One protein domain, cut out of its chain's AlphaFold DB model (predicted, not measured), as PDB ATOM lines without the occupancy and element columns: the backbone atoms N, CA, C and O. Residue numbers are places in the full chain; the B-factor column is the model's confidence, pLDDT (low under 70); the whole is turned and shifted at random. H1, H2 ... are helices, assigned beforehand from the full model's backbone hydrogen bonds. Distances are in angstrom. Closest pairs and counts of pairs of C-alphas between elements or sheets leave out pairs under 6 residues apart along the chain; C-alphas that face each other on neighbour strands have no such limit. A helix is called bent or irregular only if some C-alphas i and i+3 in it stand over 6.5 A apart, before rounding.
ATOM      1  N   GLU A   3     -78.354  19.595  61.048       94.75
ATOM      2  CA  GLU A   3     -79.804  19.466  61.313       94.75
ATOM      3  C   GLU A   3     -80.222  19.984  62.698       94.75
ATOM      4  O   GLU A   3     -81.370  20.360  62.901       94.75
ATOM      5  N   ALA A   4     -79.278  20.054  63.642       94.31
ATOM      6  CA  ALA A   4     -79.494  20.592  64.983       94.31
ATOM      7  C   ALA A   4     -79.245  22.115  65.064       94.31
ATOM      8  O   ALA A   4     -79.177  22.664  66.158       94.31
ATOM      9  N   GLY A   5     -79.061  22.797  63.925       94.94
ATOM     10  CA  GLY A   5     -78.872  24.250  63.858       94.94
ATOM     11  C   GLY A   5     -77.459  24.746  64.192       94.94
ATOM     12  O   GLY A   5     -77.253  25.949  64.324       94.94
ATOM     13  N   VAL A   6     -76.471  23.854  64.318       95.12
ATOM     14  CA  VAL A   6     -75.071  24.244  64.565       95.12
ATOM     15  C   VAL A   6     -74.478  24.916  63.318       95.12
ATOM     16  O   VAL A   6     -74.606  24.390  62.211       95.12
ATOM     17  N   CYS A   7     -73.776  26.043  63.495       94.56
ATOM     18  CA  CYS A   7     -73.098  26.755  62.405       94.56
ATOM     19  C   CYS A   7     -72.082  25.863  61.666       94.56
ATOM     20  O   CYS A   7     -71.415  25.011  62.267       94.56
ATOM     21  N   ARG A   8     -71.918  26.085  60.358       96.06
ATOM     22  CA  ARG A   8     -71.088  25.240  59.476       96.06
ATOM     23  C   ARG A   8     -69.621  25.197  59.909       96.06
ATOM     24  O   ARG A   8     -68.987  24.149  59.840       96.06
ATOM     25  N   GLU A   9     -69.099  26.310  60.406       95.12
ATOM     26  CA  GLU A   9     -67.719  26.477  60.869       95.12
ATOM     27  C   GLU A   9     -67.420  25.643  62.117       95.12
ATOM     28  O   GLU A   9     -66.290  25.202  62.299       95.12
ATOM     29  N   GLN A  10     -68.422  25.412  62.969       94.62
ATOM     30  CA  GLN A  10     -68.301  24.528  64.131       94.62
ATOM     31  C   GLN A  10     -68.512  23.068  63.720       94.62
ATOM     32  O   GLN A  10     -67.756  22.188  64.124       94.62
ATOM     33  N   ALA A  11     -69.492  22.805  62.850       95.06
ATOM     34  CA  ALA A  11     -69.774  21.461  62.355       95.06
ATOM     35  C   ALA A  11     -68.612  20.862  61.541       95.06
ATOM     36  O   ALA A  11     -68.401  19.654  61.594       95.06
ATOM     37  N   ARG A  12     -67.816  21.679  60.832       94.75
ATOM     38  CA  ARG A  12     -66.655  21.172  60.079       94.75
ATOM     39  C   ARG A  12     -65.525  20.640  60.968       94.75
ATOM     40  O   ARG A  12     -64.645  19.960  60.462       94.75
ATOM     41  N   GLY A  13     -65.528  20.948  62.270       94.56
ATOM     42  CA  GLY A  13     -64.462  20.548  63.195       94.56
ATOM     43  C   GLY A  13     -64.349  19.036  63.402       94.56
ATOM     44  O   GLY A  13     -63.286  18.555  63.776       94.56
ATOM     45  N   VAL A  14     -65.422  18.288  63.126       94.88
ATOM     46  CA  VAL A  14     -65.420  16.817  63.181       94.88
ATOM     47  C   VAL A  14     -65.111  16.167  61.831       94.88
ATOM     48  O   VAL A  14     -65.068  14.940  61.746       94.88
ATOM     49  N   LEU A  15     -64.932  16.957  60.764       95.50
ATOM     50  CA  LEU A  15     -64.594  16.409  59.456       95.50
ATOM     51  C   LEU A  15     -63.153  15.877  59.475       95.50
ATOM     52  O   LEU A  15     -62.263  16.516  60.042       95.50
ATOM     53  N   PRO A  16     -62.910  14.711  58.864       95.00
ATOM     54  CA  PRO A  16     -61.578  14.133  58.810       95.00
ATOM     55  C   PRO A  16     -60.647  14.952  57.899       95.00
ATOM     56  O   PRO A  16     -61.088  15.641  56.981       95.00
ATOM     57  N   GLN A  17     -59.335  14.842  58.128       93.81
ATOM     58  CA  GLN A  17     -58.309  15.588  57.375       93.81
ATOM     59  C   GLN A  17     -58.122  15.110  55.925       93.81
ATOM     60  O   GLN A  17     -57.453  15.776  55.145       93.81
ATOM     61  N   ASN A  18     -58.709  13.972  55.545       93.69
ATOM     62  CA  ASN A  18     -58.697  13.464  54.170       93.69
ATOM     63  C   ASN A  18     -59.823  14.053  53.299       93.69
ATOM     64  O   ASN A  18     -60.032  13.594  52.177       93.69
ATOM     65  N   LEU A  19     -60.575  15.030  53.814       95.00
ATOM     66  CA  LEU A  19     -61.575  15.742  53.032       95.00
ATOM     67  C   LEU A  19     -60.892  16.559  51.928       95.00
ATOM     68  O   LEU A  19     -60.012  17.375  52.199       95.00
ATOM     69  N   TYR A  20     -61.337  16.368  50.688       94.69
ATOM     70  CA  TYR A  20     -60.837  17.142  49.559       94.69
ATOM     71  C   TYR A  20     -61.156  18.628  49.717       94.69
ATOM     72  O   TYR A  20     -62.268  19.018  50.073       94.69
ATOM     73  N   THR A  21     -60.160  19.451  49.402       94.31
ATOM     74  CA  THR A  21     -60.272  20.904  49.352       94.31
ATOM     75  C   THR A  21     -59.598  21.412  48.092       94.31
ATOM     76  O   THR A  21     -58.597  20.860  47.637       94.31
ATOM     77  N   GLU A  22     -60.127  22.503  47.563       95.69
ATOM     78  CA  GLU A  22     -59.536  23.229  46.449       95.69
ATOM     79  C   GLU A  22     -59.000  24.561  46.971       95.69
ATOM     80  O   GLU A  22     -59.562  25.158  47.893       95.69
ATOM     81  N   TYR A  23     -57.886  25.021  46.410       94.50
ATOM     82  CA  TYR A  23     -57.331  26.332  46.718       94.50
ATOM     83  C   TYR A  23     -56.654  26.914  45.479       94.50
ATOM     84  O   TYR A  23     -56.137  26.184  44.635       94.50
ATOM     85  N   TYR A  24     -56.620  28.242  45.399       94.75
ATOM     86  CA  TYR A  24     -55.834  28.955  44.400       94.75
ATOM     87  C   TYR A  24     -54.521  29.412  45.031       94.75
ATOM     88  O   TYR A  24     -54.520  30.118  46.039       94.75
ATOM     89  N   GLY A  25     -53.401  28.993  44.443       92.94
ATOM     90  CA  GLY A  25     -52.059  29.383  44.863       92.94
ATOM     91  C   GLY A  25     -51.308  30.072  43.730       92.94
ATOM     92  O   GLY A  25     -51.285  29.569  42.611       92.94
ATOM     93  N   THR A  26     -50.656  31.193  44.037       94.94
ATOM     94  CA  THR A  26     -49.825  31.940  43.084       94.94
ATOM     95  C   THR A  26     -48.414  32.073  43.635       94.94
ATOM     96  O   THR A  26     -48.221  32.447  44.791       94.94
ATOM     97  N   ALA A  27     -47.416  31.802  42.798       95.31
ATOM     98  CA  ALA A  27     -46.011  31.983  43.133       95.31
ATOM     99  C   ALA A  27     -45.220  32.423  41.898       95.31
ATOM    100  O   ALA A  27     -45.605  32.150  40.764       95.31
ATOM    101  N   ASN A  28     -44.084  33.081  42.130       95.31
ATOM    102  CA  ASN A  28     -43.070  33.216  41.090       95.31
ATOM    103  C   ASN A  28     -42.283  31.903  40.941       95.31
ATOM    104  O   ASN A  28     -42.284  31.055  41.836       95.31
ATOM    105  N   LEU A  29     -41.567  31.766  39.824       93.81
ATOM    106  CA  LEU A  29     -40.875  30.527  39.473       93.81
ATOM    107  C   LEU A  29     -39.777  30.135  40.484       93.81
ATOM    108  O   LEU A  29     -39.623  28.964  40.804       93.81
ATOM    109  N   ASN A  30     -39.069  31.109  41.064       94.06
ATOM    110  CA  ASN A  30     -38.031  30.853  42.071       94.06
ATOM    111  C   ASN A  30     -38.606  30.249  43.365       94.06
ATOM    112  O   ASN A  30     -38.086  29.272  43.898       94.06
ATOM    113  N   ASN A  31     -39.697  30.818  43.879       96.31
ATOM    114  CA  ASN A  31     -40.368  30.287  45.066       96.31
ATOM    115  C   ASN A  31     -41.043  28.944  44.777       96.31
ATOM    116  O   ASN A  31     -41.115  28.101  45.670       96.31
ATOM    117  N   LEU A  32     -41.489  28.729  43.537       95.56
ATOM    118  CA  LEU A  32     -42.035  27.448  43.114       95.56
ATOM    119  C   LEU A  32     -40.982  26.336  43.169       95.56
ATOM    120  O   LEU A  32     -41.275  25.272  43.700       95.56
ATOM    121  N   PHE A  33     -39.749  26.589  42.718       93.88
ATOM    122  CA  PHE A  33     -38.670  25.599  42.827       93.88
ATOM    123  C   PHE A  33     -38.342  25.249  44.270       93.88
ATOM    124  O   PHE A  33     -38.314  24.073  44.613       93.88
ATOM    125  N   LYS A  34     -38.230  26.250  45.148       93.81
ATOM    126  CA  LYS A  34     -38.025  26.003  46.585       93.81
ATOM    127  C   LYS A  34     -39.149  25.162  47.193       93.81
ATOM    128  O   LYS A  34     -38.896  24.317  48.047       93.81
ATOM    129  N   PHE A  35     -40.396  25.398  46.775       95.31
ATOM    130  CA  PHE A  35     -41.526  24.573  47.194       95.31
ATOM    131  C   PHE A  35     -41.375  23.133  46.695       95.31
ATOM    132  O   PHE A  35     -41.484  22.210  47.498       95.31
ATOM    133  N   ILE A  36     -41.091  22.941  45.405       94.31
ATOM    134  CA  ILE A  36     -40.922  21.618  44.791       94.31
ATOM    135  C   ILE A  36     -39.792  20.843  45.481       94.31
ATOM    136  O   ILE A  36     -40.014  19.702  45.876       94.31
ATOM    137  N   ASP A  37     -38.641  21.470  45.730       93.00
ATOM    138  CA  ASP A  37     -37.501  20.843  46.413       93.00
ATOM    139  C   ASP A  37     -37.893  20.282  47.789       93.00
ATOM    140  O   ASP A  37     -37.596  19.135  48.121       93.00
ATOM    141  N   LEU A  38     -38.630  21.068  48.579       94.31
ATOM    142  CA  LEU A  38     -39.104  20.641  49.897       94.31
ATOM    143  C   LEU A  38     -40.137  19.513  49.822       94.31
ATOM    144  O   LEU A  38     -40.301  18.774  50.795       94.31
ATOM    145  N   ARG A  39     -40.894  19.420  48.724       95.19
ATOM    146  CA  ARG A  39     -41.985  18.444  48.576       95.19
ATOM    147  C   ARG A  39     -41.574  17.185  47.840       95.19
ATOM    148  O   ARG A  39     -42.275  16.198  47.992       95.19
ATOM    149  N   LEU A  40     -40.460  17.189  47.114       91.75
ATOM    150  CA  LEU A  40     -39.883  15.998  46.485       91.75
ATOM    151  C   LEU A  40     -38.893  15.248  47.386       91.75
ATOM    152  O   LEU A  40     -38.480  14.147  47.034       91.75
ATOM    153  N   HIS A  41     -38.530  15.808  48.542       90.50
ATOM    154  CA  HIS A  41     -37.678  15.128  49.516       90.50
ATOM    155  C   HIS A  41     -38.274  13.772  49.948       90.50
ATOM    156  O   HIS A  41     -39.484  13.659  50.154       90.50
ATOM    157  N   GLU A  42     -37.429  12.754  50.143       88.69
ATOM    158  CA  GLU A  42     -37.849  11.372  50.444       88.69
ATOM    159  C   GLU A  42     -38.734  11.252  51.693       88.69
ATOM    160  O   GLU A  42     -39.692  10.487  51.709       88.69
ATOM    161  N   GLY A  43     -38.453  12.061  52.718       93.06
ATOM    162  CA  GLY A  43     -39.229  12.116  53.960       93.06
ATOM    163  C   GLY A  43     -40.502  12.966  53.886       93.06
ATOM    164  O   GLY A  43     -41.192  13.106  54.893       93.06
ATOM    165  N   ALA A  44     -40.800  13.588  52.740       95.12
ATOM    166  CA  ALA A  44     -42.049  14.316  52.558       95.12
ATOM    167  C   ALA A  44     -43.227  13.343  52.414       95.12
ATOM    168  O   ALA A  44     -43.091  12.235  51.899       95.12
ATOM    169  N   GLN A  45     -44.408  13.774  52.852       95.38
ATOM    170  CA  GLN A  45     -45.623  12.980  52.728       95.38
ATOM    171  C   GLN A  45     -45.933  12.690  51.246       95.38
ATOM    172  O   GLN A  45     -45.912  13.605  50.416       95.38
ATOM    173  N   TRP A  46     -46.267  11.435  50.929       95.62
ATOM    174  CA  TRP A  46     -46.463  10.958  49.556       95.62
ATOM    175  C   TRP A  46     -47.465  11.803  48.757       95.62
ATOM    176  O   TRP A  46     -47.172  12.198  47.632       95.62
ATOM    177  N   GLU A  47     -48.609  12.173  49.338       95.50
ATOM    178  CA  GLU A  47     -49.614  12.998  48.655       95.50
ATOM    179  C   GLU A  47     -49.035  14.351  48.213       95.50
ATOM    180  O   GLU A  47     -49.299  14.818  47.105       95.50
ATOM    181  N   THR A  48     -48.176  14.958  49.038       95.31
ATOM    182  CA  THR A  48     -47.528  16.234  48.699       95.31
ATOM    183  C   THR A  48     -46.452  16.080  47.622       95.31
ATOM    184  O   THR A  48     -46.310  16.975  46.787       95.31
ATOM    185  N   GLN A  49     -45.758  14.936  47.571       96.19
ATOM    186  CA  GLN A  49     -44.845  14.607  46.469       96.19
ATOM    187  C   GLN A  49     -45.603  14.511  45.141       96.19
ATOM    188  O   GLN A  49     -45.139  15.033  44.129       96.19
ATOM    189  N   GLN A  50     -46.783  13.883  45.131       96.50
ATOM    190  CA  GLN A  50     -47.592  13.742  43.916       96.50
ATOM    191  C   GLN A  50     -48.089  15.099  43.400       96.50
ATOM    192  O   GLN A  50     -48.024  15.354  42.198       96.50
ATOM    193  N   VAL A  51     -48.496  16.001  44.301       95.56
ATOM    194  CA  VAL A  51     -48.841  17.387  43.941       95.56
ATOM    195  C   VAL A  51     -47.639  18.111  43.329       95.56
ATOM    196  O   VAL A  51     -47.772  18.745  42.285       95.56
ATOM    197  N   ALA A  52     -46.453  17.994  43.930       95.69
ATOM    198  CA  ALA A  52     -45.247  18.641  43.415       95.69
ATOM    199  C   ALA A  52     -44.835  18.120  42.028       95.69
ATOM    200  O   ALA A  52     -44.450  18.919  41.177       95.69
ATOM    201  N   LYS A  53     -44.965  16.810  41.775       94.88
ATOM    202  CA  LYS A  53     -44.716  16.208  40.452       94.88
ATOM    203  C   LYS A  53     -45.688  16.736  39.397       94.88
ATOM    204  O   LYS A  53     -45.242  17.195  38.354       94.88
ATOM    205  N   ALA A  54     -46.986  16.769  39.702       96.06
ATOM    206  CA  ALA A  54     -47.990  17.303  38.780       96.06
ATOM    207  C   ALA A  54     -47.747  18.788  38.457       96.06
ATOM    208  O   ALA A  54     -47.858  19.208  37.308       96.06
ATOM    209  N   ILE A  55     -47.357  19.586  39.459       95.56
ATOM    210  CA  ILE A  55     -46.946  20.978  39.238       95.56
ATOM    211  C   ILE A  55     -45.724  21.031  38.319       95.56
ATOM    212  O   ILE A  55     -45.718  21.840  37.391       95.56
ATOM    213  N   LEU A  56     -44.707  20.193  38.563       94.06
ATOM    214  CA  LEU A  56     -43.488  20.136  37.756       94.06
ATOM    215  C   LEU A  56     -43.798  19.819  36.287       94.06
ATOM    216  O   LEU A  56     -43.212  20.449  35.407       94.06
ATOM    217  N   ASP A  57     -44.732  18.909  36.016       94.62
ATOM    218  CA  ASP A  57     -45.175  18.582  34.656       94.62
ATOM    219  C   ASP A  57     -45.813  19.799  33.970       94.62
ATOM    220  O   ASP A  57     -45.368  20.199  32.894       94.62
ATOM    221  N   ILE A  58     -46.749  20.479  34.644       95.38
ATOM    222  CA  ILE A  58     -47.398  21.694  34.119       95.38
ATOM    223  C   ILE A  58     -46.363  22.785  33.808       95.38
ATOM    224  O   ILE A  58     -46.390  23.401  32.742       95.38
ATOM    225  N   VAL A  59     -45.416  23.042  34.716       95.31
ATOM    226  CA  VAL A  59     -44.403  24.082  34.472       95.31
ATOM    227  C   VAL A  59     -43.337  23.662  33.468       95.31
ATOM    228  O   VAL A  59     -42.684  24.538  32.901       95.31
ATOM    229  N   THR A  60     -43.161  22.361  33.220       95.12
ATOM    230  CA  THR A  60     -42.285  21.862  32.149       95.12
ATOM    231  C   THR A  60     -42.823  22.282  30.787       95.12
ATOM    232  O   THR A  60     -42.040  22.705  29.939       95.12
ATOM    233  N   GLU A  61     -44.143  22.248  30.595       95.62
ATOM    234  CA  GLU A  61     -44.776  22.721  29.360       95.62
ATOM    235  C   GLU A  61     -44.665  24.244  29.199       95.62
ATOM    236  O   GLU A  61     -44.371  24.735  28.110       95.62
ATOM    237  N   LEU A  62     -44.848  25.002  30.286       96.25
ATOM    238  CA  LEU A  62     -44.839  26.471  30.248       96.25
ATOM    239  C   LEU A  62     -43.428  27.080  30.164       96.25
ATOM    240  O   LEU A  62     -43.230  28.098  29.499       96.25
ATOM    241  N   PHE A  63     -42.444  26.486  30.848       95.94
ATOM    242  CA  PHE A  63     -41.088  27.032  31.007       95.94
ATOM    243  C   PHE A  63     -39.990  25.988  30.718       95.94
ATOM    244  O   PHE A  63     -39.088  25.792  31.544       95.94
ATOM    245  N   PRO A  64     -39.995  25.333  29.542       95.44
ATOM    246  CA  PRO A  64     -39.178  24.147  29.270       95.44
ATOM    247  C   PRO A  64     -37.674  24.382  29.447       95.44
ATOM    248  O   PRO A  64     -36.972  23.539  30.002       95.44
ATOM    249  N   THR A  65     -37.167  25.549  29.039       96.00
ATOM    250  CA  THR A  65     -35.742  25.891  29.177       96.00
ATOM    251  C   THR A  65     -35.317  25.975  30.642       96.00
ATOM    252  O   THR A  65     -34.281  25.425  31.022       96.00
ATOM    253  N   THR A  66     -36.114  26.643  31.480       95.12
ATOM    254  CA  THR A  66     -35.795  26.810  32.902       95.12
ATOM    255  C   THR A  66     -35.924  25.488  33.646       95.12
ATOM    256  O   THR A  66     -35.035  25.151  34.427       95.12
ATOM    257  N   ILE A  67     -36.969  24.703  33.363       94.44
ATOM    258  CA  ILE A  67     -37.135  23.383  33.983       94.44
ATOM    259  C   ILE A  67     -36.036  22.416  33.543       94.44
ATOM    260  O   ILE A  67     -35.498  21.686  34.371       94.44
ATOM    261  N   GLY A  68     -35.629  22.454  32.274       93.94
ATOM    262  CA  GLY A  68     -34.503  21.662  31.785       93.94
ATOM    263  C   GLY A  68     -33.192  21.988  32.509       93.94
ATOM    264  O   GLY A  68     -32.422  21.081  32.819       93.94
ATOM    265  N   ALA A  69     -32.937  23.264  32.822       93.81
ATOM    266  CA  ALA A  69     -31.783  23.663  33.629       93.81
ATOM    267  C   ALA A  69     -31.910  23.195  35.089       93.81
ATOM    268  O   ALA A  69     -30.957  22.642  35.637       93.81
ATOM    269  N   TYR A  70     -33.089  23.355  35.691       91.94
ATOM    270  CA  TYR A  70     -33.386  22.891  37.046       91.94
ATOM    271  C   TYR A  70     -33.158  21.376  37.193       91.94
ATOM    272  O   TYR A  70     -32.374  20.951  38.039       91.94
ATOM    273  N   ARG A  71     -33.721  20.552  36.300       90.88
ATOM    274  CA  ARG A  71     -33.537  19.089  36.315       90.88
ATOM    275  C   ARG A  71     -32.067  18.674  36.222       90.88
ATOM    276  O   ARG A  71     -31.634  17.795  36.959       90.88
ATOM    277  N   LYS A  72     -31.276  19.349  35.377       91.38
ATOM    278  CA  LYS A  72     -29.828  19.094  35.245       91.38
ATOM    279  C   LYS A  72     -29.056  19.374  36.533       91.38
ATOM    280  O   LYS A  72     -28.167  18.603  36.873       91.38
ATOM    281  N   ILE A  73     -29.379  20.465  37.232       89.25
ATOM    282  CA  ILE A  73     -28.707  20.845  38.486       89.25
ATOM    283  C   ILE A  73     -29.060  19.861  39.604       89.25
ATOM    284  O   ILE A  73     -28.185  19.449  40.360       89.25
ATOM    285  N   HIS A  74     -30.329  19.464  39.682       82.12
ATOM    286  CA  HIS A  74     -30.838  18.609  40.752       82.12
ATOM    287  C   HIS A  74     -30.717  17.102  40.451       82.12
ATOM    288  O   HIS A  74     -31.081  16.291  41.294       82.12
ATOM    289  N   GLN A  75     -30.192  16.718  39.277       73.62
ATOM    290  CA  GLN A  75     -30.072  15.323  38.810       73.62
ATOM    291  C   GLN A  75     -31.405  14.550  38.823       73.62
ATOM    292  O   GLN A  75     -31.434  13.331  38.977       73.62
TER     293      GLN A  75
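This is residues 3 to 75 of the 77 residues of the protein "Thymidylate synthase complementing protein ThyX" of Beggiatoa sp. PS (UniProt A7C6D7). A long free arm, residues 3 to 26, holds the short helix H1 and sticks out from a small body of three helices. In that body H2 and H3 form a helical hairpin, and H4 makes a corner at the end of H3 and folds back from it. The printed part has 73 residues with four named helices, H1, H2, H3 and H4 in that order, and no named strand; the class is all helix. The whole is extended, with a radius of gyration of the C-alphas of 17.4 A and spans of 58 by 25 by 17 A, a rod in outline whose length comes from the arm.

H1 is residues 8 to 14, beginning at C-alpha 8 at (-71.088, 25.240, 59.476). It is neither bent nor irregular, but only just: C-alphas 11 and 14 are 6.4 A apart. After residues 15 to 28, H2 is residues 29 to 40, 16.2 A from first to last C-alpha, beginning at (-40.875, 30.527, 39.473). H3, residues 46 to 62, is the longest helix at 24.8 A. H4, residues 64 to 74, is 15.2 A long and ends at C-alpha 74 at (-30.838, 18.609, 40.752).

H1 is apart from H2, H3 and H4. H2 touches H3 with residues 35 to 40 alone; their closest C-alphas, those of Leu 40 and Gln 49, are 5.2 A apart. This hairpin runs opposite ways at a shallow tilt of 33 degrees, only just short of steep. H3 and H4 only just touch, and only at the corner by their link, with 3 pairs of C-alphas within 8 A. On H3 residues 59 to 60 alone take part, and the closest C-alphas are those of Thr 60 and Ile 67, 5.7 A apart. H3 and H4 run opposite ways at a steep tilt of 43 degrees. H2 and H4 are near each other, with 5 pairs of C-alphas within 10 A. Each O i to N i+4 pair is within hydrogen-bond range in H2, H3 and H4; in H1 it is 1 of 3, beside 2 of 4 O i to N i+3 pairs.

The C-alphas of Ala 4 and Lys 72, the two farthest apart, are 57.9 A apart. Without the residues that stand free, the body has 49 residues and spans 28 by 19 by 16 A, with a radius of gyration of 10.4 A. The link from H1 to H2, 14 residues, is long; those from H2 to H3 and from H3 to H4 are tight. The printed part has no cut. Its mean pLDDT is 94.0, and no printed residue is under 70.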